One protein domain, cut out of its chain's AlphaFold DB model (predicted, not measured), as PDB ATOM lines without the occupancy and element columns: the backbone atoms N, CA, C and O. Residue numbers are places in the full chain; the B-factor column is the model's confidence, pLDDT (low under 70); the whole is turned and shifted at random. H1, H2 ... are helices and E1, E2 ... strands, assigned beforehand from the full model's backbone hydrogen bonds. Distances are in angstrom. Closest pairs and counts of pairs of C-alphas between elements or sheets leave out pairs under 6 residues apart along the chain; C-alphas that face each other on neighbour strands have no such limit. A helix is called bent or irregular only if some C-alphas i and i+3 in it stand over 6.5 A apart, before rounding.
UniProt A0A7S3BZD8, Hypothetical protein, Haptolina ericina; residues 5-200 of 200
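What this domain is: This is residues 5 to 200 of the 200 residues of the protein "Hypothetical protein" of Haptolina ericina (UniProt A0A7S3BZD8). A twisted five-strand sheet, E1 E2 E8 E3 E6, makes the core, with H1 and H2 over one face and H3 over the other. A smaller sheet, E5 E4 E7, stands off toward the E6 edge, the E9 and E10 hairpin sits by E2, and the far part of H4, with residues 191 to 200, sticks out. The printed part has 196 residues, in the order E1 H1 H2 E2 E3 E4 E5 E6 E7 E8 H3 E9 E10 H4, and its class is mixed, helices and strands; the three sheets are antiparallel. It is compact, with a radius of gyration of the C-alphas of 17.8 A and spans of 54 by 47 by 33 A.

Where its parts are: In the large sheet, E1 is residues 5 to 7, E2 40 to 50 with 28.8 A, E8 144 to 153 with 29.5 A, E3 70 to 76 with 20.5 A and E6 123 to 125. C-alpha 5 lies at (-49.815, -20.002, 38.463). H1 is residues 11 to 23, 18.0 A long, H2 26 to 30 and H3 156 to 166, 14.6 A long. H3 is irregular, with C-alphas 157 and 160 7.2 A apart. E4 is residues 88 to 93, E5 110 to 115, E7 131 to 133, E9 172 to 174 and E10 180 to 182. H4, residues 184 to 198, spans 21.4 A and ends at C-alpha 198, (-72.364, -4.433, 46.872).

How they stand to each other: E2 and E8 are antiparallel at 161 degrees, with N 46 and O 148 3.0 A apart, within hydrogen-bond range. E8 and E3 are antiparallel, with N 73 and O 149 at 2.9 A. E2 bends by 56 degrees at residue 43; there the closest C-alphas of E2 and E9, Tyr 43 and Val 174, are 4.6 A apart. H1 runs across the strands at a height over the sheet of 8.8 A, and its closest C-alphas to E2 are Asp 18 and Leu 42, 6.2 A. H3, on the opposite face, runs along the strands at 9.0 A; these are three layers, helices on both faces of one sheet. H2 is on the same face as H1, over E8. E4 and E5 form a hairpin, with N 90 and O 113 at 2.8 A, and E7 is the other neighbour of E4, with N 89 and O 132 at 2.8 A. E9 and H4 come closest at the C-alphas of Val 172 and Gly 186, 6.1 A. Every O i to N i+4 pair is within hydrogen-bond range in H1, H2 and H4; H3 has 3 of 7, and 5 of 8 O i to N i+3 pairs.

The domain as a whole: The C-alphas of Gly 95 and Arg 200 are the farthest apart, 61.4 A. The printed part has no cut. The links E2 to E3, E3 to E4 and E4 to E5 are long. The mean pLDDT of the printed part is 89.7; residues 94 to 109 and residue 200 are under 70.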
ATOM      1  N   TRP A   5     -50.724 -21.104  38.172       90.00
ATOM      2  CA  TRP A   5     -49.815 -20.002  38.463       90.00
ATOM      3  C   TRP A   5     -50.144 -19.465  39.850       90.00
ATOM      4  O   TRP A   5     -51.280 -19.073  40.108       90.00
ATOM      5  N   VAL A   6     -49.150 -19.456  40.737       93.25
ATOM      6  CA  VAL A   6     -49.253 -18.875  42.079       93.25
ATOM      7  C   VAL A   6     -48.356 -17.650  42.110       93.25
ATOM      8  O   VAL A   6     -47.137 -17.785  42.187       93.25
ATOM      9  N   SER A   7     -48.939 -16.463  41.982       94.12
ATOM     10  CA  SER A   7     -48.206 -15.198  41.939       94.12
ATOM     11  C   SER A   7     -48.219 -14.469  43.277       94.12
ATOM     12  O   SER A   7     -49.019 -14.765  44.165       94.12
ATOM     13  N   VAL A   8     -47.294 -13.520  43.426       94.50
ATOM     14  CA  VAL A   8     -47.362 -12.529  44.504       94.50
ATOM     15  C   VAL A   8     -48.676 -11.749  44.423       94.50
ATOM     16  O   VAL A   8     -49.138 -11.415  43.332       94.50
ATOM     17  N   ASP A   9     -49.255 -11.455  45.586       94.62
ATOM     18  CA  ASP A   9     -50.557 -10.783  45.688       94.62
ATOM     19  C   ASP A   9     -50.524  -9.507  46.548       94.62
ATOM     20  O   ASP A   9     -51.443  -8.690  46.530       94.62
ATOM     21  N   ASP A  10     -49.437  -9.289  47.287       95.25
ATOM     22  CA  ASP A  10     -49.249  -8.113  48.123       95.25
ATOM     23  C   ASP A  10     -47.772  -7.704  48.228       95.25
ATOM     24  O   ASP A  10     -46.859  -8.339  47.683       95.25
ATOM     25  N   ARG A  11     -47.549  -6.577  48.908       96.44
ATOM     26  CA  ARG A  11     -46.220  -6.003  49.081       96.44
ATOM     27  C   ARG A  11     -45.291  -6.898  49.921       96.44
ATOM     28  O   ARG A  11     -44.170  -7.113  49.468       96.44
ATOM     29  N   PRO A  12     -45.711  -7.462  51.072       97.75
ATOM     30  CA  PRO A  12     -44.879  -8.403  51.825       97.75
ATOM     31  C   PRO A  12     -44.415  -9.624  51.018       97.75
ATOM     32  O   PRO A  12     -43.234  -9.974  51.074       97.75
ATOM     33  N   ALA A  13     -45.306 -10.255  50.243       97.00
ATOM     34  CA  ALA A  13     -44.944 -11.381  49.387       97.00
ATOM     35  C   ALA A  13     -43.937 -10.956  48.312       97.00
ATOM     36  O   ALA A  13     -42.925 -11.631  48.113       97.00
ATOM     37  N   TYR A  14     -44.166  -9.808  47.663       97.81
ATOM     38  CA  TYR A  14     -43.212  -9.237  46.712       97.81
ATOM     39  C   TYR A  14     -41.839  -8.983  47.349       97.81
ATOM     40  O   TYR A  14     -40.830  -9.422  46.803       97.81
ATOM     41  N   ASP A  15     -41.784  -8.327  48.511       98.19
ATOM     42  CA  ASP A  15     -40.526  -7.951  49.169       98.19
ATOM     43  C   ASP A  15     -39.679  -9.182  49.541       98.19
ATOM     44  O   ASP A  15     -38.444  -9.134  49.488       98.19
ATOM     45  N   ALA A  16     -40.316 -10.316  49.859       98.12
ATOM     46  CA  ALA A  16     -39.623 -11.584  50.084       98.12
ATOM     47  C   ALA A  16     -38.919 -12.093  48.811       98.12
ATOM     48  O   ALA A  16     -37.751 -12.504  48.864       98.12
ATOM     49  N   PHE A  17     -39.589 -12.026  47.657       98.25
ATOM     50  CA  PHE A  17     -39.003 -12.414  46.372       98.25
ATOM     51  C   PHE A  17     -37.990 -11.398  45.849       98.25
ATOM     52  O   PHE A  17     -36.958 -11.811  45.331       98.25
ATOM     53  N   ASP A  18     -38.211 -10.098  46.035       98.50
ATOM     54  CA  ASP A  18     -37.235  -9.061  45.690       98.50
ATOM     55  C   ASP A  18     -35.950  -9.212  46.523       98.50
ATOM     56  O   ASP A  18     -34.834  -9.143  46.004       98.50
ATOM     57  N   SER A  19     -36.087  -9.548  47.809       98.38
ATOM     58  CA  SER A  19     -34.946  -9.884  48.665       98.38
ATOM     59  C   SER A  19     -34.203 -11.133  48.180       98.38
ATOM     60  O   SER A  19     -32.973 -11.179  48.222       98.38
ATOM     61  N   LEU A  20     -34.911 -12.162  47.702       97.75
ATOM     62  CA  LEU A  20     -34.287 -13.333  47.076       97.75
ATOM     63  C   LEU A  20     -33.575 -12.960  45.766       97.75
ATOM     64  O   LEU A  20     -32.402 -13.288  45.605       97.75
ATOM     65  N   PHE A  21     -34.248 -12.226  44.881       98.19
ATOM     66  CA  PHE A  21     -33.729 -11.726  43.609       98.19
ATOM     67  C   PHE A  21     -32.414 -10.953  43.793       98.19
ATOM     68  O   PHE A  21     -31.422 -11.229  43.113       98.19
ATOM     69  N   LYS A  22     -32.361 -10.057  44.786       98.00
ATOM     70  CA  LYS A  22     -31.150  -9.314  45.163       98.00
ATOM     71  C   LYS A  22     -30.060 -10.209  45.749       98.00
ATOM     72  O   LYS A  22     -28.906 -10.082  45.355       98.00
ATOM     73  N   ARG A  23     -30.397 -11.135  46.658       97.50
ATOM     74  CA  ARG A  23     -29.421 -12.077  47.250       97.50
ATOM     75  C   ARG A  23     -28.801 -13.021  46.224       97.50
ATOM     76  O   ARG A  23     -27.653 -13.414  46.393       97.50
ATOM     77  N   MET A  24     -29.532 -13.362  45.165       96.00
ATOM     78  CA  MET A  24     -29.004 -14.136  44.038       96.00
ATOM     79  C   MET A  24     -28.014 -13.337  43.169       96.00
ATOM     80  O   MET A  24     -27.422 -13.909  42.259       96.00
ATOM     81  N   GLY A  25     -27.839 -12.030  43.408       96.56
ATOM     82  CA  GLY A  25     -26.963 -11.166  42.611       96.56
ATOM     83  C   GLY A  25     -27.476 -10.914  41.190       96.56
ATOM     84  O   GLY A  25     -26.716 -10.481  40.324       96.56
ATOM     85  N   LEU A  26     -28.758 -11.198  40.929       96.31
ATOM     86  CA  LEU A  26     -29.357 -11.075  39.599       96.31
ATOM     87  C   LEU A  26     -29.330  -9.642  39.048       96.31
ATOM     88  O   LEU A  26     -29.015  -9.508  37.865       96.31
ATOM     89  N   PRO A  27     -29.575  -8.571  39.835       95.88
ATOM     90  CA  PRO A  27     -29.456  -7.213  39.311       95.88
ATOM     91  C   PRO A  27     -28.077  -6.920  38.714       95.88
ATOM     92  O   PRO A  27     -27.984  -6.380  37.616       95.88
ATOM     93  N   GLN A  28     -27.010  -7.303  39.420       94.56
ATOM     94  CA  GLN A  28     -25.627  -7.060  39.002       94.56
ATOM     95  C   GLN A  28     -25.224  -7.966  37.837       94.56
ATOM     96  O   GLN A  28     -24.508  -7.540  36.936       94.56
ATOM     97  N   MET A  29     -25.692  -9.215  37.845       95.00
ATOM     98  CA  MET A  29     -25.421 -10.176  36.778       95.00
ATOM     99  C   MET A  29     -26.080  -9.767  35.455       95.00
ATOM    100  O   MET A  29     -25.491  -9.956  34.394       95.00
ATOM    101  N   LEU A  30     -27.298  -9.221  35.513       94.56
ATOM    102  CA  LEU A  30     -28.108  -8.930  34.330       94.56
ATOM    103  C   LEU A  30     -27.988  -7.483  33.844       94.56
ATOM    104  O   LEU A  30     -28.346  -7.221  32.698       94.56
ATOM    105  N   SER A  31     -27.446  -6.555  34.638       93.31
ATOM    106  CA  SER A  31     -27.272  -5.155  34.218       93.31
ATOM    107  C   SER A  31     -26.465  -4.946  32.927       93.31
ATOM    108  O   SER A  31     -26.758  -3.987  32.221       93.31
ATOM    109  N   PRO A  32     -25.481  -5.791  32.543       91.94
ATOM    110  CA  PRO A  32     -24.809  -5.637  31.249       91.94
ATOM    111  C   PRO A  32     -25.691  -6.020  30.049       91.94
ATOM    112  O   PRO A  32     -25.355  -5.691  28.912       91.94
ATOM    113  N   ILE A  33     -26.780  -6.754  30.291       90.75
ATOM    114  CA  ILE A  33     -27.670  -7.324  29.269       90.75
ATOM    115  C   ILE A  33     -28.960  -6.501  29.169       90.75
ATOM    116  O   ILE A  33     -29.419  -6.188  28.070       90.75
ATOM    117  N   VAL A  34     -29.539  -6.160  30.319       91.12
ATOM    118  CA  VAL A  34     -30.830  -5.483  30.445       91.12
ATOM    119  C   VAL A  34     -30.623  -3.980  30.471       91.12
ATOM    120  O   VAL A  34     -30.093  -3.465  31.447       91.12
ATOM    121  N   GLY A  35     -31.116  -3.292  29.436       71.56
ATOM    122  CA  GLY A  35     -31.203  -1.834  29.380       71.56
ATOM    123  C   GLY A  35     -29.843  -1.119  29.467       71.56
ATOM    124  O   GLY A  35     -29.177  -1.086  30.497       71.56
ATOM    125  N   LYS A  36     -29.405  -0.481  28.378       71.12
ATOM    126  CA  LYS A  36     -28.148   0.283  28.401       71.12
ATOM    127  C   LYS A  36     -28.269   1.457  29.387       71.12
ATOM    128  O   LYS A  36     -29.057   2.362  29.147       71.12
ATOM    129  N   ASN A  37     -27.428   1.473  30.425       70.62
ATOM    130  CA  ASN A  37     -27.285   2.557  31.418       70.62
ATOM    131  C   ASN A  37     -28.438   2.727  32.426       70.62
ATOM    132  O   ASN A  37     -28.622   3.814  32.971       70.62
ATOM    133  N   CYS A  38     -29.183   1.667  32.722       84.62
ATOM    134  CA  CYS A  38     -30.232   1.669  33.744       84.62
ATOM    135  C   CYS A  38     -30.106   0.444  34.659       84.62
ATOM    136  O   CYS A  38     -29.462  -0.546  34.321       84.62
ATOM    137  N   GLY A  39     -30.690   0.522  35.856       93.06
ATOM    138  CA  GLY A  39     -30.735  -0.602  36.791       93.06
ATOM    139  C   GLY A  39     -31.702  -1.701  36.343       93.06
ATOM    140  O   GLY A  39     -32.542  -1.474  35.472       93.06
ATOM    141  N   VAL A  40     -31.612  -2.862  36.992       96.88
ATOM    142  CA  VAL A  40     -32.511  -4.008  36.792       96.88
ATOM    143  C   VAL A  40     -33.424  -4.169  38.005       96.88
ATOM    144  O   VAL A  40     -32.968  -4.065  39.146       96.88
ATOM    145  N   ARG A  41     -34.701  -4.454  37.763       97.12
ATOM    146  CA  ARG A  41     -35.740  -4.588  38.785       97.12
ATOM    147  C   ARG A  41     -36.564  -5.856  38.580       97.12
ATOM    148  O   ARG A  41     -36.837  -6.251  37.450       97.12
ATOM    149  N   LEU A  42     -36.989  -6.464  39.687       98.06
ATOM    150  CA  LEU A  42     -38.031  -7.487  39.697       98.06
ATOM    151  C   LEU A  42     -39.401  -6.816  39.562       98.06
ATOM    152  O   LEU A  42     -39.768  -6.010  40.417       98.06
ATOM    153  N   TYR A  43     -40.165  -7.159  38.530       97.50
ATOM    154  CA  TYR A  43     -41.521  -6.637  38.352       97.50
ATOM    155  C   TYR A  43     -42.563  -7.487  39.079       97.50
ATOM    156  O   TYR A  43     -43.461  -6.955  39.725       97.50
ATOM    157  N   SER A  44     -42.431  -8.812  38.990       97.00
ATOM    158  CA  SER A  44     -43.319  -9.783  39.637       97.00
ATOM    159  C   SER A  44     -42.630 -11.144  39.755       97.00
ATOM    160  O   SER A  44     -41.645 -11.424  39.059       97.00
ATOM    161  N   ALA A  45     -43.142 -11.982  40.650       97.25
ATOM    162  CA  ALA A  45     -42.650 -13.325  40.921       97.25
ATOM    163  C   ALA A  45     -43.817 -14.305  41.060       97.25
ATOM    164  O   ALA A  45     -44.887 -13.952  41.563       97.25
ATOM    165  N   PHE A  46     -43.606 -15.539  40.613       95.12
ATOM    166  CA  PHE A  46     -44.620 -16.584  40.674       95.12
ATOM    167  C   PHE A  46     -44.007 -17.980  40.708       95.12
ATOM    168  O   PHE A  46     -42.871 -18.205  40.287       95.12
ATOM    169  N   TYR A  47     -44.799 -18.935  41.186       96.31
ATOM    170  CA  TYR A  47     -44.578 -20.350  40.953       96.31
ATOM    171  C   TYR A  47     -45.449 -20.821  39.795       96.31
ATOM    172  O   TYR A  47     -46.671 -20.665  39.829       96.31
ATOM    173  N   VAL A  48     -44.829 -21.438  38.791       94.00
ATOM    174  CA  VAL A  48     -45.559 -22.178  37.758       94.00
ATOM    175  C   VAL A  48     -45.578 -23.640  38.168       94.00
ATOM    176  O   VAL A  48     -44.535 -24.291  38.195       94.00
ATOM    177  N   VAL A  49     -46.760 -24.149  38.502       94.62
ATOM    178  CA  VAL A  49     -46.970 -25.513  38.985       94.62
ATOM    179  C   VAL A  49     -47.720 -26.311  37.931       94.62
ATOM    180  O   VAL A  49     -48.732 -25.864  37.396       94.62
ATOM    181  N   ARG A  50     -47.245 -27.510  37.606       92.12
ATOM    182  CA  ARG A  50     -47.858 -28.357  36.577       92.12
ATOM    183  C   ARG A  50     -47.765 -29.825  36.953       92.12
ATOM    184  O   ARG A  50     -46.740 -30.261  37.452       92.12
ATOM    185  N   SER A  51     -48.818 -30.593  36.678       92.38
ATOM    186  CA  SER A  51     -48.777 -32.061  36.813       92.38
ATOM    187  C   SER A  51     -49.093 -32.801  35.510       92.38
ATOM    188  O   SER A  51     -48.894 -34.011  35.416       92.38
ATOM    189  N   ARG A  52     -49.559 -32.079  34.476       93.50
ATOM    190  CA  ARG A  52     -49.782 -32.587  33.115       93.50
ATOM    191  C   ARG A  52     -49.616 -31.477  32.070       93.50
ATOM    192  O   ARG A  52     -50.084 -30.362  32.281       93.50
ATOM    193  N   CYS A  53     -49.032 -31.817  30.924       92.38
ATOM    194  CA  CYS A  53     -48.966 -31.004  29.710       92.38
ATOM    195  C   CYS A  53     -49.382 -31.892  28.527       92.38
ATOM    196  O   CYS A  53     -48.782 -32.940  28.309       92.38
ATOM    197  N   ALA A  54     -50.452 -31.537  27.813       92.06
ATOM    198  CA  ALA A  54     -51.020 -32.407  26.774       92.06
ATOM    199  C   ALA A  54     -50.302 -32.299  25.420       92.06
ATOM    200  O   ALA A  54     -50.339 -33.236  24.632       92.06
ATOM    201  N   GLY A  55     -49.668 -31.162  25.154       91.75
ATOM    202  CA  GLY A  55     -49.033 -30.844  23.887       91.75
ATOM    203  C   GLY A  55     -48.170 -29.602  24.045       91.75
ATOM    204  O   GLY A  55     -48.311 -28.871  25.028       91.75
ATOM    205  N   HIS A  56     -47.276 -29.375  23.086       91.62
ATOM    206  CA  HIS A  56     -46.536 -28.127  23.052       91.62
ATOM    207  C   HIS A  56     -47.500 -26.960  22.829       91.62
ATOM    208  O   HIS A  56     -48.462 -27.042  22.069       91.62
ATOM    209  N   ASN A  57     -47.208 -25.867  23.510       90.94
ATOM    210  CA  ASN A  57     -47.769 -24.550  23.270       90.94
ATOM    211  C   ASN A  57     -46.586 -23.593  23.129       90.94
ATOM    212  O   ASN A  57     -46.098 -23.067  24.136       90.94
ATOM    213  N   PHE A  58     -46.019 -23.506  21.926       91.94
ATOM    214  CA  PHE A  58     -44.887 -22.625  21.669       91.94
ATOM    215  C   PHE A  58     -45.344 -21.173  21.672       91.94
ATOM    216  O   PHE A  58     -46.331 -20.807  21.037       91.94
ATOM    217  N   HIS A  59     -44.640 -20.358  22.444       91.31
ATOM    218  CA  HIS A  59     -44.904 -18.936  22.575       91.31
ATOM    219  C   HIS A  59     -43.623 -18.185  22.931       91.31
ATOM    220  O   HIS A  59     -42.593 -18.761  23.291       91.31
ATOM    221  N   THR A  60     -43.709 -16.865  22.844       92.75
ATOM    222  CA  THR A  60     -42.751 -15.936  23.432       92.75
ATOM    223  C   THR A  60     -43.451 -15.177  24.547       92.75
ATOM    224  O   THR A  60     -44.593 -14.761  24.356       92.75
ATOM    225  N   ASP A  61     -42.760 -14.924  25.656       91.38
ATOM    226  CA  ASP A  61     -43.342 -14.151  26.758       91.38
ATOM    227  C   ASP A  61     -43.615 -12.709  26.342       91.38
ATOM    228  O   ASP A  61     -44.716 -12.206  26.521       91.38
ATOM    229  N   TYR A  62     -42.628 -12.054  25.733       91.69
ATOM    230  CA  TYR A  62     -42.686 -10.627  25.438       91.69
ATOM    231  C   TYR A  62     -42.801 -10.340  23.948       91.69
ATOM    232  O   TYR A  62     -42.213 -11.035  23.114       91.69
ATOM    233  N   ALA A  63     -43.462  -9.224  23.636       89.44
ATOM    234  CA  ALA A  63     -43.463  -8.662  22.295       89.44
ATOM    235  C   ALA A  63     -42.021  -8.381  21.806       89.44
ATOM    236  O   ALA A  63     -41.155  -8.031  22.618       89.44
ATOM    237  N   PRO A  64     -41.742  -8.500  20.493       89.19
ATOM    238  CA  PRO A  64     -40.422  -8.255  19.906       89.19
ATOM    239  C   PRO A  64     -39.747  -6.943  20.330       89.19
ATOM    240  O   PRO A  64     -38.521  -6.890  20.441       89.19
ATOM    241  N   GLU A  65     -40.534  -5.892  20.552       91.12
ATOM    242  CA  GLU A  65     -40.081  -4.542  20.890       91.12
ATOM    243  C   GLU A  65     -39.569  -4.432  22.329       91.12
ATOM    244  O   GLU A  65     -38.792  -3.527  22.627       91.12
ATOM    245  N   ALA A  66     -39.955  -5.353  23.222       91.44
ATOM    246  CA  ALA A  66     -39.412  -5.385  24.578       91.44
ATOM    247  C   ALA A  66     -37.914  -5.723  24.573       91.44
ATOM    248  O   ALA A  66     -37.207  -5.374  25.515       91.44
ATOM    249  N   GLY A  67     -37.402  -6.373  23.520       90.25
ATOM    250  CA  GLY A  67     -35.977  -6.656  23.382       90.25
ATOM    251  C   GLY A  67     -35.433  -7.414  24.597       90.25
ATOM    252  O   GLY A  67     -35.982  -8.447  24.986       90.25
ATOM    253  N   MET A  68     -34.362  -6.881  25.185       91.88
ATOM    254  CA  MET A  68     -33.785  -7.338  26.458       91.88
ATOM    255  C   MET A  68     -34.174  -6.425  27.635       91.88
ATOM    256  O   MET A  68     -33.601  -6.530  28.714       91.88
ATOM    257  N   ASN A  69     -35.134  -5.512  27.452       94.75
ATOM    258  CA  ASN A  69     -35.612  -4.618  28.512       94.75
ATOM    259  C   ASN A  69     -36.557  -5.328  29.493       94.75
ATOM    260  O   ASN A  69     -36.810  -4.809  30.577       94.75
ATOM    261  N   ALA A  70     -37.052  -6.511  29.131       94.44
ATOM    262  CA  ALA A  70     -37.709  -7.444  30.030       94.44
ATOM    263  C   ALA A  70     -37.224  -8.866  29.747       94.44
ATOM    264  O   ALA A  70     -36.934  -9.224  28.602       94.44
ATOM    265  N   MET A  71     -37.113  -9.654  30.808       95.81
ATOM    266  CA  MET A  71     -36.662 -11.032  30.763       95.81
ATOM    267  C   MET A  71     -37.456 -11.883  31.748       95.81
ATOM    268  O   MET A  71     -37.867 -11.417  32.816       95.81
ATOM    269  N   THR A  72     -37.573 -13.156  31.403       96.62
ATOM    270  CA  THR A  72     -38.072 -14.203  32.282       96.62
ATOM    271  C   THR A  72     -36.890 -15.012  32.783       96.62
ATOM    272  O   THR A  72     -36.045 -15.450  32.002       96.62
ATOM    273  N   LEU A  73     -36.832 -15.222  34.094       97.69
ATOM    274  CA  LEU A  73     -36.015 -16.259  34.710       97.69
ATOM    275  C   LEU A  73     -36.935 -17.400  35.117       97.69
ATOM    276  O   LEU A  73     -37.963 -17.146  35.737       97.69
ATOM    277  N   ILE A  74     -36.541 -18.641  34.839       97.62
ATOM    278  CA  ILE A  74     -37.236 -19.835  35.330       97.62
ATOM    279  C   ILE A  74     -36.237 -20.881  35.837       97.62
ATOM    280  O   ILE A  74     -35.203 -21.136  35.213       97.62
ATOM    281  N   THR A  75     -36.534 -21.484  36.988       97.56
ATOM    282  CA  THR A  75     -35.704 -22.523  37.618       97.56
ATOM    283  C   THR A  75     -36.568 -23.513  38.406       97.56
ATOM    284  O   THR A  75     -37.561 -23.099  39.010       97.56
ATOM    285  N   PRO A  76     -36.253 -24.823  38.404       97.44
ATOM    286  CA  PRO A  76     -37.005 -25.793  39.192       97.44
ATOM    287  C   PRO A  76     -36.690 -25.640  40.689       97.44
ATOM    288  O   PRO A  76     -35.560 -25.325  41.073       97.44
ATOM    289  N   LEU A  77     -37.676 -25.893  41.554       96.44
ATOM    290  CA  LEU A  77     -37.467 -25.833  43.010       96.44
ATOM    291  C   LEU A  77     -36.666 -27.024  43.557       96.44
ATOM    292  O   LEU A  77     -35.979 -26.912  44.578       96.44
ATOM    293  N   CYS A  78     -36.724 -28.157  42.866       96.12
ATOM    294  CA  CYS A  78     -35.993 -29.374  43.181       96.12
ATOM    295  C   CYS A  78     -35.645 -30.141  41.903       96.12
ATOM    296  O   CYS A  78     -36.092 -29.789  40.815       96.12
ATOM    297  N   ASP A  79     -34.820 -31.174  42.040       96.00
ATOM    298  CA  ASP A  79     -34.681 -32.175  40.988       96.00
ATOM    299  C   ASP A  79     -35.903 -33.097  41.069       96.00
ATOM    300  O   ASP A  79     -36.253 -33.550  42.159       96.00
ATOM    301  N   TYR A  80     -36.575 -33.303  39.939       94.06
ATOM    302  CA  TYR A  80     -37.770 -34.142  39.835       94.06
ATOM    303  C   TYR A  80     -37.409 -35.521  39.279       94.06
ATOM    304  O   TYR A  80     -36.518 -35.629  38.434       94.06
ATOM    305  N   ASP A  81     -38.137 -36.556  39.704       91.62
ATOM    306  CA  ASP A  81     -37.942 -37.936  39.227       91.62
ATOM    307  C   ASP A  81     -38.364 -38.124  37.762       91.62
ATOM    308  O   ASP A  81     -37.924 -39.052  37.078       91.62
ATOM    309  N   GLU A  82     -39.279 -37.283  37.286       92.12
ATOM    310  CA  GLU A  82     -39.685 -37.248  35.889       92.12
ATOM    311  C   GLU A  82     -38.698 -36.388  35.093       92.12
ATOM    312  O   GLU A  82     -38.694 -35.157  35.173       92.12
ATOM    313  N   THR A  83     -37.847 -37.069  34.326       90.81
ATOM    314  CA  THR A  83     -36.783 -36.453  33.536       90.81
ATOM    315  C   THR A  83     -36.971 -36.638  32.041       90.81
ATOM    316  O   THR A  83     -36.125 -36.170  31.298       90.81
ATOM    317  N   GLU A  84     -38.000 -37.330  31.555       92.75
ATOM    318  CA  GLU A  84     -38.219 -37.529  30.114       92.75
ATOM    319  C   GLU A  84     -39.128 -36.440  29.531       92.75
ATOM    320  O   GLU A  84     -39.012 -36.118  28.351       92.75
ATOM    321  N   SER A  85     -39.942 -35.806  30.379       92.94
ATOM    322  CA  SER A  85     -40.860 -34.712  30.051       92.94
ATOM    323  C   SER A  85     -40.681 -33.486  30.963       92.94
ATOM    324  O   SER A  85     -39.754 -33.414  31.775       92.94
ATOM    325  N   PHE A  86     -41.551 -32.477  30.801       94.00
ATOM    326  CA  PHE A  86     -41.553 -31.205  31.542       94.00
ATOM    327  C   PHE A  86     -40.256 -30.390  31.499       94.00
ATOM    328  O   PHE A  86     -40.100 -29.429  32.263       94.00
ATOM    329  N   GLN A  87     -39.352 -30.702  30.572       96.12
ATOM    330  CA  GLN A  87     -38.235 -29.826  30.274       96.12
ATOM    331  C   GLN A  87     -38.687 -28.660  29.394       96.12
ATOM    332  O   GLN A  87     -39.834 -28.589  28.935       96.12
ATOM    333  N   LEU A  88     -37.785 -27.707  29.189       96.62
ATOM    334  CA  LEU A  88     -38.037 -26.562  28.328       96.62
ATOM    335  C   LEU A  88     -37.645 -26.913  26.895       96.62
ATOM    336  O   LEU A  88     -36.460 -27.046  26.588       96.62
ATOM    337  N   SER A  89     -38.630 -27.019  26.013       95.88
ATOM    338  CA  SER A  89     -38.392 -27.044  24.572       95.88
ATOM    339  C   SER A  89     -38.245 -25.621  24.059       95.88
ATOM    340  O   SER A  89     -39.019 -24.746  24.437       95.88
ATOM    341  N   TYR A  90     -37.280 -25.376  23.185       94.94
ATOM    342  CA  TYR A  90     -37.083 -24.069  22.570       94.94
ATOM    343  C   TYR A  90     -36.668 -24.208  21.113       94.94
ATOM    344  O   TYR A  90     -36.001 -25.169  20.733       94.94
ATOM    345  N   VAL A  91     -37.058 -23.234  20.296       91.69
ATOM    346  CA  VAL A  91     -36.689 -23.202  18.882       91.69
ATOM    347  C   VAL A  91     -35.320 -22.539  18.747       91.69
ATOM    348  O   VAL A  91     -35.140 -21.365  19.071       91.69
ATOM    349  N   ALA A  92     -34.330 -23.301  18.289       84.94
ATOM    350  CA  ALA A  92     -32.998 -22.810  17.973       84.94
ATOM    351  C   ALA A  92     -32.895 -22.499  16.477       84.94
ATOM    352  O   ALA A  92     -33.260 -23.320  15.640       84.94
ATOM    353  N   HIS A  93     -32.335 -21.342  16.124       72.69
ATOM    354  CA  HIS A  93     -32.025 -21.020  14.731       72.69
ATOM    355  C   HIS A  93     -30.579 -21.397  14.398       72.69
ATOM    356  O   HIS A  93     -29.640 -20.931  15.052       72.69
ATOM    357  N   GLN A  94     -30.381 -22.190  13.342       57.19
ATOM    358  CA  GLN A  94     -29.056 -22.391  12.758       57.19
ATOM    359  C   GLN A  94     -28.670 -21.177  11.901       57.19
ATOM    360  O   GLN A  94     -28.936 -21.113  10.706       57.19
ATOM    361  N   GLY A  95     -28.055 -20.175  12.530       51.06
ATOM    362  CA  GLY A  95     -27.554 -18.977  11.852       51.06
ATOM    363  C   GLY A  95     -27.702 -17.750  12.738       51.06
ATOM    364  O   GLY A  95     -28.786 -17.185  12.842       51.06
ATOM    365  N   GLY A  96     -26.620 -17.363  13.417       50.62
ATOM    366  CA  GLY A  96     -26.645 -16.336  14.462       50.62
ATOM    367  C   GLY A  96     -27.311 -15.014  14.058       50.62
ATOM    368  O   GLY A  96     -27.204 -14.600  12.910       50.62
ATOM    369  N   LEU A  97     -27.963 -14.366  15.037       46.53
ATOM    370  CA  LEU A  97     -28.338 -12.939  15.133       46.53
ATOM    371  C   LEU A  97     -28.721 -12.199  13.832       46.53
ATOM    372  O   LEU A  97     -28.511 -10.993  13.716       46.53
ATOM    373  N   ARG A  98     -29.309 -12.865  12.837       45.12
ATOM    374  CA  ARG A  98     -29.898 -12.175  11.687       45.12
ATOM    375  C   ARG A  98     -31.368 -11.932  11.978       45.12
ATOM    376  O   ARG A  98     -32.108 -12.867  12.256       45.12
ATOM    377  N   ASN A  99     -31.757 -10.657  11.916       44.84
ATOM    378  CA  ASN A  99     -33.136 -10.174  11.953       44.84
ATOM    379  C   ASN A  99     -34.010 -10.973  10.974       44.84
ATOM    380  O   ASN A  99     -34.115 -10.616   9.802       44.84
ATOM    381  N   ARG A 100     -34.644 -12.047  11.445       49.97
ATOM    382  CA  ARG A 100     -35.782 -12.672  10.776       49.97
ATOM    383  C   ARG A 100     -37.022 -12.391  11.609       49.97
ATOM    384  O   ARG A 100     -37.024 -12.563  12.823       49.97
ATOM    385  N   GLY A 101     -38.024 -11.827  10.941       44.75
ATOM    386  CA  GLY A 101     -39.239 -11.277  11.540       44.75
ATOM    387  C   GLY A 101     -40.337 -12.301  11.824       44.75
ATOM    388  O   GLY A 101     -41.441 -11.890  12.153       44.75
ATOM    389  N   SER A 102     -40.063 -13.600  11.700       46.97
ATOM    390  CA  SER A 102     -40.997 -14.673  12.046       46.97
ATOM    391  C   SER A 102     -40.220 -15.770  12.776       46.97
ATOM    392  O   SER A 102     -39.170 -16.212  12.312       46.97
ATOM    393  N   LEU A 103     -40.715 -16.129  13.960       52.59
ATOM    394  CA  LEU A 103     -40.262 -17.245  14.791       52.59
ATOM    395  C   LEU A 103     -41.296 -18.369  14.674       52.59
ATOM    396  O   LEU A 103     -41.776 -18.867  15.685       52.59
ATOM    397  N   ASP A 104     -41.736 -18.697  13.464       54.34
ATOM    398  CA  ASP A 104     -42.718 -19.766  13.299       54.34
ATOM    399  C   ASP A 104     -42.021 -21.132  13.361       54.34
ATOM    400  O   ASP A 104     -40.909 -21.293  12.851       54.34
ATOM    401  N   GLU A 105     -42.706 -22.141  13.914       49.88
ATOM    402  CA  GLU A 105     -42.286 -23.560  13.946       49.88
ATOM    403  C   GLU A 105     -42.053 -24.184  12.546       49.88
ATOM    404  O   GLU A 105     -41.811 -25.382  12.422       49.88
ATOM    405  N   GLY A 106     -42.117 -23.383  11.479       55.50
ATOM    406  CA  GLY A 106     -41.893 -23.775  10.094       55.50
ATOM    407  C   GLY A 106     -40.778 -23.013   9.373       55.50
ATOM    408  O   GLY A 106     -40.656 -23.199   8.162       55.50
ATOM    409  N   ASP A 107     -39.977 -22.161  10.040       62.19
ATOM    410  CA  ASP A 107     -38.849 -21.501   9.356       62.19
ATOM    411  C   ASP A 107     -37.815 -22.566   8.936       62.19
ATOM    412  O   ASP A 107     -37.286 -23.276   9.806       62.19
ATOM    413  N   PRO A 108     -37.504 -22.718   7.633       53.91
ATOM    414  CA  PRO A 108     -36.472 -23.641   7.177       53.91
ATOM    415  C   PRO A 108     -35.120 -23.289   7.822       53.91
ATOM    416  O   PRO A 108     -34.507 -22.268   7.507       53.91
ATOM    417  N   GLY A 109     -34.661 -24.152   8.737       62.28
ATOM    418  CA  GLY A 109     -33.443 -23.963   9.540       62.28
ATOM    419  C   GLY A 109     -33.677 -23.825  11.052       62.28
ATOM    420  O   GLY A 109     -32.710 -23.672  11.803       62.28
ATOM    421  N   SER A 110     -34.934 -23.873  11.498       71.56
ATOM    422  CA  SER A 110     -35.298 -23.989  12.910       71.56
ATOM    423  C   SER A 110     -35.197 -25.442  13.402       71.56
ATOM    424  O   SER A 110     -35.575 -26.382  12.707       71.56
ATOM    425  N   GLU A 111     -34.639 -25.634  14.598       87.19
ATOM    426  CA  GLU A 111     -34.502 -26.932  15.266       87.19
ATOM    427  C   GLU A 111     -35.096 -26.830  16.674       87.19
ATOM    428  O   GLU A 111     -34.715 -25.944  17.442       87.19
ATOM    429  N   ILE A 112     -36.002 -27.741  17.041       90.44
ATOM    430  CA  ILE A 112     -36.474 -27.835  18.425       90.44
ATOM    431  C   ILE A 112     -35.364 -28.463  19.263       90.44
ATOM    432  O   ILE A 112     -34.928 -29.587  19.020       90.44
ATOM    433  N   ARG A 113     -34.919 -27.726  20.276       93.94
ATOM    434  CA  ARG A 113     -33.944 -28.169  21.265       93.94
ATOM    435  C   ARG A 113     -34.566 -28.217  22.644       93.94
ATOM    436  O   ARG A 113     -35.646 -27.688  22.888       93.94
ATOM    437  N   ARG A 114     -33.843 -28.856  23.555       95.31
ATOM    438  CA  ARG A 114     -34.264 -29.102  24.926       95.31
ATOM    439  C   ARG A 114     -33.258 -28.503  25.896       95.31
ATOM    440  O   ARG A 114     -32.055 -28.726  25.769       95.31
ATOM    441  N   TYR A 115     -33.757 -27.760  26.874       96.88
ATOM    442  CA  TYR A 115     -33.012 -27.359  28.058       96.88
ATOM    443  C   TYR A 115     -33.483 -28.204  29.240       96.88
ATOM    444  O   TYR A 115     -34.639 -28.117  29.654       96.88
ATOM    445  N   GLU A 116     -32.573 -29.017  29.776       97.00
ATOM    446  CA  GLU A 116     -32.818 -29.823  30.969       97.00
ATOM    447  C   GLU A 116     -32.769 -28.956  32.228       97.00
ATOM    448  O   GLU A 116     -31.725 -28.402  32.596       97.00
ATOM    449  N   TYR A 117     -33.897 -28.888  32.920       96.94
ATOM    450  CA  TYR A 117     -33.993 -28.306  34.240       96.94
ATOM    451  C   TYR A 117     -33.227 -29.146  35.256       96.94
ATOM    452  O   TYR A 117     -33.359 -30.364  35.325       96.94
ATOM    453  N   ARG A 118     -32.430 -28.458  36.076       96.50
ATOM    454  CA  ARG A 118     -31.734 -29.027  37.232       96.50
ATOM    455  C   ARG A 118     -31.784 -28.030  38.373       96.50
ATOM    456  O   ARG A 118     -31.670 -26.821  38.136       96.50
ATOM    457  N   LYS A 119     -31.924 -28.516  39.602       96.50
ATOM    458  CA  LYS A 119     -31.929 -27.673  40.796       96.50
ATOM    459  C   LYS A 119     -30.673 -26.804  40.839       96.50
ATOM    460  O   LYS A 119     -29.564 -27.248  40.549       96.50
ATOM    461  N   GLY A 120     -30.859 -25.534  41.194       95.50
ATOM    462  CA  GLY A 120     -29.768 -24.559  41.256       95.50
ATOM    463  C   GLY A 120     -29.299 -24.050  39.890       95.50
ATOM    464  O   GLY A 120     -28.377 -23.239  39.841       95.50
ATOM    465  N   ARG A 121     -29.928 -24.474  38.785       96.25
ATOM    466  CA  ARG A 121     -29.710 -23.903  37.453       96.25
ATOM    467  C   ARG A 121     -30.967 -23.180  36.998       96.25
ATOM    468  O   ARG A 121     -32.071 -23.721  37.036       96.25
ATOM    469  N   ALA A 122     -30.781 -21.941  36.574       96.19
ATOM    470  CA  ALA A 122     -31.822 -21.140  35.962       96.19
ATOM    471  C   ALA A 122     -31.495 -20.919  34.486       96.19
ATOM    472  O   ALA A 122     -30.324 -20.894  34.094       96.19
ATOM    473  N   ILE A 123     -32.535 -20.716  33.690       96.94
ATOM    474  CA  ILE A 123     -32.423 -20.109  32.369       96.94
ATOM    475  C   ILE A 123     -33.059 -18.721  32.432       96.94
ATOM    476  O   ILE A 123     -34.072 -18.529  33.108       96.94
ATOM    477  N   VAL A 124     -32.431 -17.759  31.757       96.62
ATOM    478  CA  VAL A 124     -32.914 -16.384  31.633       96.62
ATOM    479  C   VAL A 124     -33.012 -16.051  30.153       96.62
ATOM    480  O   VAL A 124     -32.045 -16.252  29.416       96.62
ATOM    481  N   PHE A 125     -34.161 -15.557  29.711       94.88
ATOM    482  CA  PHE A 125     -34.403 -15.236  28.308       94.88
ATOM    483  C   PHE A 125     -35.283 -13.993  28.161       94.88
ATOM    484  O   PHE A 125     -36.118 -13.703  29.012       94.88
ATOM    485  N   GLY A 126     -35.047 -13.225  27.096       92.62
ATOM    486  CA  GLY A 126     -35.803 -12.013  26.777       92.62
ATOM    487  C   GLY A 126     -36.879 -12.253  25.720       92.62
ATOM    488  O   GLY A 126     -37.321 -13.381  25.492       92.62
ATOM    489  N   SER A 127     -37.275 -11.181  25.034       91.00
ATOM    490  CA  SER A 127     -38.173 -11.283  23.876       91.00
ATOM    491  C   SER A 127     -37.621 -12.226  22.800       91.00
ATOM    492  O   SER A 127     -36.415 -12.478  22.724       91.00
ATOM    493  N   LYS A 128     -38.518 -12.716  21.933       89.88
ATOM    494  CA  LYS A 128     -38.193 -13.582  20.784       89.88
ATOM    495  C   LYS A 128     -37.649 -14.973  21.133       89.88
ATOM    496  O   LYS A 128     -37.290 -15.725  20.233       89.88
ATOM    497  N   PHE A 129     -37.600 -15.346  22.409       92.62
ATOM    498  CA  PHE A 129     -37.264 -16.709  22.804       92.62
ATOM    499  C   PHE A 129     -38.506 -17.603  22.707       92.62
ATOM    500  O   PHE A 129     -39.330 -17.642  23.622       92.62
ATOM    501  N   MET A 130     -38.662 -18.269  21.560       93.00
ATOM    502  CA  MET A 130     -39.775 -19.181  21.300       93.00
ATOM    503  C   MET A 130     -39.574 -20.479  22.078       93.00
ATOM    504  O   MET A 130     -38.607 -21.209  21.841       93.00
ATOM    505  N   HIS A 131     -40.477 -20.762  23.012       94.38
ATOM    506  CA  HIS A 131     -40.324 -21.881  23.925       94.38
ATOM    507  C   HIS A 131     -41.654 -22.498  24.345       94.38
ATOM    508  O   HIS A 131     -42.730 -21.925  24.177       94.38
ATOM    509  N   SER A 132     -41.568 -23.706  24.887       94.56
ATOM    510  CA  SER A 132     -42.691 -24.452  25.420       94.56
ATOM    511  C   SER A 132     -42.244 -25.431  26.499       94.56
ATOM    512  O   SER A 132     -41.065 -25.728  26.660       94.56
ATOM    513  N   THR A 133     -43.204 -25.965  27.243       94.44
ATOM    514  CA  THR A 133     -42.965 -27.105  28.131       94.44
ATOM    515  C   THR A 133     -43.175 -28.394  27.354       94.44
ATOM    516  O   THR A 133     -44.164 -28.516  26.630       94.44
ATOM    517  N   GLU A 134     -42.281 -29.360  27.526       95.06
ATOM    518  CA  GLU A 134     -42.459 -30.688  26.945       95.06
ATOM    519  C   GLU A 134     -43.774 -31.344  27.416       95.06
ATOM    520  O   GLU A 134     -44.098 -31.293  28.611       95.06
ATOM    521  N   PRO A 135     -44.542 -31.967  26.502       94.75
ATOM    522  CA  PRO A 135     -45.710 -32.763  26.841       94.75
ATOM    523  C   PRO A 135     -45.337 -33.913  27.768       94.75
ATOM    524  O   PRO A 135     -44.275 -34.514  27.638       94.75
ATOM    525  N   GLY A 136     -46.237 -34.244  28.685       93.62
ATOM    526  CA  GLY A 136     -46.028 -35.324  29.634       93.62
ATOM    527  C   GLY A 136     -46.854 -35.171  30.898       93.62
ATOM    528  O   GLY A 136     -47.779 -34.354  30.995       93.62
ATOM    529  N   SER A 137     -46.523 -35.991  31.880       92.94
ATOM    530  CA  SER A 137     -47.169 -36.022  33.186       92.94
ATOM    531  C   SER A 137     -46.139 -36.345  34.246       92.94
ATOM    532  O   SER A 137     -45.307 -37.217  34.021       92.94
ATOM    533  N   GLY A 138     -46.248 -35.701  35.406       90.19
ATOM    534  CA  GLY A 138     -45.368 -36.000  36.531       90.19
ATOM    535  C   GLY A 138     -45.535 -37.453  36.967       90.19
ATOM    536  O   GLY A 138     -46.643 -38.008  36.909       90.19
ATOM    537  N   ARG A 139     -44.444 -38.078  37.411       89.69
ATOM    538  CA  ARG A 139     -44.450 -39.460  37.898       89.69
ATOM    539  C   ARG A 139     -45.448 -39.591  39.053       89.69
ATOM    540  O   ARG A 139     -45.423 -38.816  39.999       89.69
ATOM    541  N   GLY A 140     -46.394 -40.526  38.945       88.94
ATOM    542  CA  GLY A 140     -47.459 -40.684  39.950       88.94
ATOM    543  C   GLY A 140     -48.383 -39.464  40.105       88.94
ATOM    544  O   GLY A 140     -49.113 -39.374  41.089       88.94
ATOM    545  N   GLY A 141     -48.367 -38.525  39.153       87.88
ATOM    546  CA  GLY A 141     -49.112 -37.270  39.229       87.88
ATOM    547  C   GLY A 141     -48.433 -36.169  40.048       87.88
ATOM    548  O   GLY A 141     -49.099 -35.174  40.343       87.88
ATOM    549  N   GLU A 142     -47.150 -36.324  40.396       91.69
ATOM    550  CA  GLU A 142     -46.370 -35.322  41.130       91.69
ATOM    551  C   GLU A 142     -46.439 -33.936  40.450       91.69
ATOM    552  O   GLU A 142     -46.259 -33.822  39.231       91.69
ATOM    553  N   PRO A 143     -46.716 -32.858  41.205       93.38
ATOM    554  CA  PRO A 143     -46.644 -31.506  40.678       93.38
ATOM    555  C   PRO A 143     -45.192 -31.019  40.588       93.38
ATOM    556  O   PRO A 143     -44.479 -30.941  41.585       93.38
ATOM    557  N   HIS A 144     -44.787 -30.584  39.399       95.06
ATOM    558  CA  HIS A 144     -43.529 -29.881  39.184       95.06
ATOM    559  C   HIS A 144     -43.744 -28.381  39.367       95.06
ATOM    560  O   HIS A 144     -44.592 -27.783  38.700       95.06
ATOM    561  N   ALA A 145     -42.964 -27.773  40.253       96.19
ATOM    562  CA  ALA A 145     -43.017 -26.364  40.602       96.19
ATOM    563  C   ALA A 145     -41.724 -25.653  40.190       96.19
ATOM    564  O   ALA A 145     -40.607 -26.066  40.510       96.19
ATOM    565  N   TYR A 146     -41.890 -24.534  39.499       97.31
ATOM    566  CA  TYR A 146     -40.790 -23.721  39.003       97.31
ATOM    567  C   TYR A 146     -40.916 -22.322  39.581       97.31
ATOM    568  O   TYR A 146     -41.997 -21.738  39.522       97.31
ATOM    569  N   LEU A 147     -39.824 -21.789  40.127       97.69
ATOM    570  CA  LEU A 147     -39.733 -20.372  40.449       97.69
ATOM    571  C   LEU A 147     -39.542 -19.599  39.151       97.69
ATOM    572  O   LEU A 147     -38.599 -19.872  38.404       97.69
ATOM    573  N   CYS A 148     -40.403 -18.614  38.939       97.25
ATOM    574  CA  CYS A 148     -40.334 -17.714  37.809       97.25
ATOM    575  C   CYS A 148     -40.271 -16.264  38.276       97.25
ATOM    576  O   CYS A 148     -41.050 -15.835  39.131       97.25
ATOM    577  N   PHE A 149     -39.369 -15.498  37.671       97.81
ATOM    578  CA  PHE A 149     -39.303 -14.053  37.827       97.81
ATOM    579  C   PHE A 149     -39.522 -13.378  36.490       97.81
ATOM    580  O   PHE A 149     -38.883 -13.731  35.502       97.81
ATOM    581  N   THR A 150     -40.350 -12.342  36.506       96.75
ATOM    582  CA  THR A 150     -40.378 -11.335  35.451       96.75
ATOM    583  C   THR A 150     -39.607 -10.123  35.940       96.75
ATOM    584  O   THR A 150     -39.950  -9.534  36.969       96.75
ATOM    585  N   LEU A 151     -38.551  -9.769  35.224       96.94
ATOM    586  CA  LEU A 151     -37.612  -8.718  35.601       96.94
ATOM    587  C   LEU A 151     -37.269  -7.869  34.383       96.94
ATOM    588  O   LEU A 151     -37.476  -8.286  33.244       96.94
ATOM    589  N   GLY A 152     -36.718  -6.686  34.597       96.12
ATOM    590  CA  GLY A 152     -36.329  -5.841  33.484       96.12
ATOM    591  C   GLY A 152     -35.714  -4.520  33.892       96.12
ATOM    592  O   GLY A 152     -35.268  -4.337  35.022       96.12
ATOM    593  N   THR A 153     -35.648  -3.628  32.917       96.75
ATOM    594  CA  THR A 153     -35.068  -2.297  33.038       96.75
ATOM    595  C   THR A 153     -35.789  -1.412  34.063       96.75
ATOM    596  O   THR A 153     -36.975  -1.545  34.328       96.75
ATOM    597  N   THR A 154     -35.074  -0.442  34.619       96.81
ATOM    598  CA  THR A 154     -35.664   0.666  35.391       96.81
ATOM    599  C   THR A 154     -36.036   1.867  34.510       96.81
ATOM    600  O   THR A 154     -36.535   2.869  35.013       96.81
ATOM    601  N   ASP A 155     -35.829   1.776  33.193       95.19
ATOM    602  CA  ASP A 155     -36.273   2.776  32.223       95.19
ATOM    603  C   ASP A 155     -37.798   2.748  32.032       95.19
ATOM    604  O   ASP A 155     -38.359   1.838  31.413       95.19
ATOM    605  N   GLN A 156     -38.466   3.796  32.516       94.88
ATOM    606  CA  GLN A 156     -39.917   3.944  32.422       94.88
ATOM    607  C   GLN A 156     -40.412   4.049  30.968       94.88
ATOM    608  O   GLN A 156     -41.543   3.654  30.687       94.88
ATOM    609  N   ALA A 157     -39.586   4.519  30.024       93.88
ATOM    610  CA  ALA A 157     -39.988   4.628  28.619       93.88
ATOM    611  C   ALA A 157     -40.254   3.256  27.976       93.88
ATOM    612  O   ALA A 157     -41.048   3.147  27.041       93.88
ATOM    613  N   SER A 158     -39.639   2.196  28.508       92.75
ATOM    614  CA  SER A 158     -39.849   0.818  28.060       92.75
ATOM    615  C   SER A 158     -41.134   0.184  28.620       92.75
ATOM    616  O   SER A 158     -41.604  -0.824  28.085       92.75
ATOM    617  N   TRP A 159     -41.728   0.761  29.674       93.81
ATOM    618  CA  TRP A 159     -42.850   0.164  30.405       93.81
ATOM    619  C   TRP A 159     -44.082  -0.165  29.549       93.81
ATOM    620  O   TRP A 159     -44.561  -1.296  29.653       93.81
ATOM    621  N   PRO A 160     -44.567   0.714  28.643       92.81
ATOM    622  CA  PRO A 160     -45.786   0.441  27.873       92.81
ATOM    623  C   PRO A 160     -45.716  -0.828  27.012       92.81
ATOM    624  O   PRO A 160     -46.743  -1.426  26.690       92.81
ATOM    625  N   THR A 161     -44.510  -1.242  26.617       91.62
ATOM    626  CA  THR A 161     -44.285  -2.485  25.868       91.62
ATOM    627  C   THR A 161     -44.228  -3.695  26.802       91.62
ATOM    628  O   THR A 161     -44.768  -4.752  26.477       91.62
ATOM    629  N   ILE A 162     -43.602  -3.538  27.968       92.25
ATOM    630  CA  ILE A 162     -43.400  -4.598  28.963       92.25
ATOM    631  C   ILE A 162     -44.723  -4.971  29.648       92.25
ATOM    632  O   ILE A 162     -45.067  -6.151  29.756       92.25
ATOM    633  N   GLU A 163     -45.500  -3.970  30.063       92.06
ATOM    634  CA  GLU A 163     -46.736  -4.140  30.832       92.06
ATOM    635  C   GLU A 163     -47.782  -4.990  30.105       92.06
ATOM    636  O   GLU A 163     -48.511  -5.752  30.737       92.06
ATOM    637  N   ARG A 164     -47.829  -4.932  28.767       86.38
ATOM    638  CA  ARG A 164     -48.786  -5.712  27.958       86.38
ATOM    639  C   ARG A 164     -48.726  -7.211  28.246       86.38
ATOM    640  O   ARG A 164     -49.751  -7.880  28.147       86.38
ATOM    641  N   THR A 165     -47.542  -7.711  28.598       80.69
ATOM    642  CA  THR A 165     -47.311  -9.118  28.958       80.69
ATOM    643  C   THR A 165     -47.601  -9.369  30.433       80.69
ATOM    644  O   THR A 165     -48.321 -10.299  30.784       80.69
ATOM    645  N   LEU A 166     -47.063  -8.521  31.312       84.38
ATOM    646  CA  LEU A 166     -47.175  -8.702  32.764       84.38
ATOM    647  C   LEU A 166     -48.603  -8.501  33.276       84.38
ATOM    648  O   LEU A 166     -48.995  -9.081  34.289       84.38
ATOM    649  N   GLY A 167     -49.391  -7.711  32.547       80.12
ATOM    650  CA  GLY A 167     -50.731  -7.283  32.920       80.12
ATOM    651  C   GLY A 167     -51.750  -8.409  33.118       80.12
ATOM    652  O   GLY A 167     -52.851  -8.137  33.586       80.12
ATOM    653  N   THR A 168     -51.427  -9.650  32.742       81.94
ATOM    654  CA  THR A 168     -52.328 -10.814  32.822       81.94
ATOM    655  C   THR A 168     -51.853 -11.920  33.763       81.94
ATOM    656  O   THR A 168     -52.571 -12.901  33.930       81.94
ATOM    657  N   GLN A 169     -50.664 -11.803  34.363       84.06
ATOM    658  CA  GLN A 169     -50.012 -12.928  35.053       84.06
ATOM    659  C   GLN A 169     -50.127 -12.878  36.584       84.06
ATOM    660  O   GLN A 169     -49.997 -13.897  37.261       84.06
ATOM    661  N   SER A 170     -50.360 -11.696  37.148       91.19
ATOM    662  CA  SER A 170     -50.427 -11.475  38.598       91.19
ATOM    663  C   SER A 170     -51.373 -10.332  38.913       91.19
ATOM    664  O   SER A 170     -51.594  -9.495  38.043       91.19
ATOM    665  N   ARG A 171     -51.943 -10.287  40.120       93.94
ATOM    666  CA  ARG A 171     -52.819  -9.187  40.553       93.94
ATOM    667  C   ARG A 171     -52.035  -7.893  40.789       93.94
ATOM    668  O   ARG A 171     -52.510  -6.821  40.430       93.94
ATOM    669  N   VAL A 172     -50.825  -7.991  41.334       96.06
ATOM    670  CA  VAL A 172     -49.958  -6.846  41.647       96.06
ATOM    671  C   VAL A 172     -48.677  -6.858  40.820       96.06
ATOM    672  O   VAL A 172     -48.219  -7.911  40.382       96.06
ATOM    673  N   VAL A 173     -48.075  -5.688  40.629       96.69
ATOM    674  CA  VAL A 173     -46.802  -5.522  39.923       96.69
ATOM    675  C   VAL A 173     -46.015  -4.350  40.499       96.69
ATOM    676  O   VAL A 173     -46.588  -3.391  41.021       96.69
ATOM    677  N   VAL A 174     -44.691  -4.415  40.377       97.44
ATOM    678  CA  VAL A 174     -43.807  -3.269  40.595       97.44
ATOM    679  C   VAL A 174     -43.309  -2.737  39.258       97.44
ATOM    680  O   VAL A 174     -42.759  -3.482  38.451       97.44
ATOM    681  N   GLN A 175     -43.496  -1.440  39.035       95.88
ATOM    682  CA  GLN A 175     -43.092  -0.732  37.821       95.88
ATOM    683  C   GLN A 175     -41.588  -0.387  37.824       95.88
ATOM    684  O   GLN A 175     -40.936  -0.505  38.866       95.88
ATOM    685  N   PRO A 176     -41.001   0.045  36.688       96.19
ATOM    686  CA  PRO A 176     -39.576   0.376  36.586       96.19
ATOM    687  C   PRO A 176     -39.102   1.406  37.623       96.19
ATOM    688  O   PRO A 176     -38.048   1.219  38.246       96.19
ATOM    689  N   ASP A 177     -39.915   2.429  37.890       95.50
ATOM    690  CA  ASP A 177     -39.682   3.448  38.922       95.50
ATOM    691  C   ASP A 177     -39.813   2.930  40.372       95.50
ATOM    692  O   ASP A 177     -39.343   3.568  41.316       95.50
ATOM    693  N   GLY A 178     -40.362   1.730  40.565       96.31
ATOM    694  CA  GLY A 178     -40.594   1.107  41.864       96.31
ATOM    695  C   GLY A 178     -41.990   1.316  42.444       96.31
ATOM    696  O   GLY A 178     -42.231   0.856  43.564       96.31
ATOM    697  N   ALA A 179     -42.904   1.961  41.717       96.75
ATOM    698  CA  ALA A 179     -44.301   2.047  42.108       96.75
ATOM    699  C   ALA A 179     -44.917   0.642  42.179       96.75
ATOM    700  O   ALA A 179     -44.786  -0.156  41.253       96.75
ATOM    701  N   PHE A 180     -45.581   0.341  43.295       96.94
ATOM    702  CA  PHE A 180     -46.328  -0.898  43.496       96.94
ATOM    703  C   PHE A 180     -47.801  -0.626  43.196       96.94
ATOM    704  O   PHE A 180     -48.375   0.305  43.763       96.94
ATOM    705  N   GLY A 181     -48.413  -1.425  42.329       95.31
ATOM    706  CA  GLY A 181     -49.800  -1.223  41.921       95.31
ATOM    707  C   GLY A 181     -50.453  -2.487  41.389       95.31
ATOM    708  O   GLY A 181     -49.840  -3.555  41.353       95.31
ATOM    709  N   PHE A 182     -51.712  -2.355  40.984       95.56
ATOM    710  CA  PHE A 182     -52.426  -3.432  40.316       95.56
ATOM    711  C   PHE A 182     -52.009  -3.542  38.856       95.56
ATOM    712  O   PHE A 182     -51.647  -2.564  38.203       95.56
ATOM    713  N   THR A 183     -52.049  -4.767  38.351       94.62
ATOM    714  CA  THR A 183     -52.056  -5.014  36.914       94.62
ATOM    715  C   THR A 183     -53.469  -4.831  36.361       94.62
ATOM    716  O   THR A 183     -54.438  -4.775  37.115       94.62
ATOM    717  N   ARG A 184     -53.618  -4.897  35.033       92.62
ATOM    718  CA  ARG A 184     -54.938  -5.011  34.391       92.62
ATOM    719  C   ARG A 184     -55.779  -6.168  34.955       92.62
ATOM    720  O   ARG A 184     -56.981  -6.003  35.133       92.62
ATOM    721  N   LEU A 185     -55.176  -7.333  35.212       91.81
ATOM    722  CA  LEU A 185     -55.859  -8.448  35.878       91.81
ATOM    723  C   LEU A 185     -56.247  -8.079  37.317       91.81
ATOM    724  O   LEU A 185     -57.348  -8.399  37.752       91.81
ATOM    725  N   GLY A 186     -55.362  -7.402  38.047       94.50
ATOM    726  CA  GLY A 186     -55.641  -6.927  39.398       94.50
ATOM    727  C   GLY A 186     -56.833  -5.985  39.455       94.50
ATOM    728  O   GLY A 186     -57.744  -6.230  40.238       94.50
ATOM    729  N   ASP A 187     -56.890  -4.991  38.569       95.06
ATOM    730  CA  ASP A 187     -58.027  -4.069  38.478       95.06
ATOM    731  C   ASP A 187     -59.344  -4.814  38.208       95.06
ATOM    732  O   ASP A 187     -60.369  -4.515  38.818       95.06
ATOM    733  N   GLN A 188     -59.322  -5.829  37.335       94.62
ATOM    734  CA  GLN A 188     -60.493  -6.672  37.061       94.62
ATOM    735  C   GLN A 188     -60.930  -7.483  38.287       94.62
ATOM    736  O   GLN A 188     -62.130  -7.614  38.538       94.62
ATOM    737  N   ILE A 189     -59.975  -8.024  39.050       93.31
ATOM    738  CA  ILE A 189     -60.253  -8.752  40.295       93.31
ATOM    739  C   ILE A 189     -60.865  -7.807  41.331       93.31
ATOM    740  O   ILE A 189     -61.894  -8.138  41.917       93.31
ATOM    741  N   GLU A 190     -60.275  -6.629  41.537       94.81
ATOM    742  CA  GLU A 190     -60.774  -5.643  42.501       94.81
ATOM    743  C   GLU A 190     -62.179  -5.162  42.147       94.81
ATOM    744  O   GLU A 190     -63.045  -5.066  43.020       94.81
ATOM    745  N   GLU A 191     -62.440  -4.926  40.861       95.44
ATOM    746  CA  GLU A 191     -63.768  -4.555  40.390       95.44
ATOM    747  C   GLU A 191     -64.793  -5.664  40.650       95.44
ATOM    748  O   GLU A 191     -65.866  -5.400  41.197       95.44
ATOM    749  N   ALA A 192     -64.455  -6.918  40.338       94.50
ATOM    750  CA  ALA A 192     -65.335  -8.057  40.592       94.50
ATOM    751  C   ALA A 192     -65.632  -8.237  42.092       94.50
ATOM    752  O   ALA A 192     -66.778  -8.477  42.479       94.50
ATOM    753  N   VAL A 193     -64.623  -8.073  42.954       93.44
ATOM    754  CA  VAL A 193     -64.786  -8.136  44.415       93.44
ATOM    755  C   VAL A 193     -65.677  -7.001  44.920       93.44
ATOM    756  O   VAL A 193     -66.523  -7.225  45.790       93.44
ATOM    757  N   ARG A 194     -65.512  -5.787  44.382       95.44
ATOM    758  CA  ARG A 194     -66.335  -4.624  44.729       95.44
ATOM    759  C   ARG A 194     -67.805  -4.860  44.393       95.44
ATOM    760  O   ARG A 194     -68.652  -4.636  45.254       95.44
ATOM    761  N   LEU A 195     -68.093  -5.346  43.183       94.44
ATOM    762  CA  LEU A 195     -69.454  -5.664  42.742       94.44
ATOM    763  C   LEU A 195     -70.084  -6.759  43.615       94.44
ATOM    764  O   LEU A 195     -71.170  -6.560  44.151       94.44
ATOM    765  N   TYR A 196     -69.356  -7.851  43.875       94.38
ATOM    766  CA  TYR A 196     -69.832  -8.941  44.735       94.38
ATOM    767  C   TYR A 196     -70.194  -8.481  46.156       94.38
ATOM    768  O   TYR A 196     -71.134  -8.992  46.763       94.38
ATOM    769  N   ARG A 197     -69.445  -7.523  46.715       92.44
ATOM    770  CA  ARG A 197     -69.723  -6.967  48.050       92.44
ATOM    771  C   ARG A 197     -70.918  -6.018  48.072       92.44
ATOM    772  O   ARG A 197     -71.526  -5.892  49.123       92.44
ATOM    773  N   ALA A 198     -71.226  -5.346  46.965       88.69
ATOM    774  CA  ALA A 198     -72.364  -4.433  46.872       88.69
ATOM    775  C   ALA A 198     -73.711  -5.166  46.722       88.69
ATOM    776  O   ALA A 198     -74.755  -4.597  47.025       88.69
ATOM    777  N   GLU A 199     -73.688  -6.418  46.259       85.00
ATOM    778  CA  GLU A 199     -74.866  -7.286  46.094       85.00
ATOM    779  C   GLU A 199     -75.232  -8.082  47.365       85.00
ATOM    780  O   GLU A 199     -76.176  -8.877  47.344       85.00
ATOM    781  N   ARG A 200     -74.495  -7.894  48.469       68.19
ATOM    782  CA  ARG A 200     -74.726  -8.536  49.774       68.19
ATOM    783  C   ARG A 200     -75.102  -7.515  50.836       68.19
ATOM    784  O   ARG A 200     -75.871  -7.913  51.738       68.19
TER     785      ARG A 200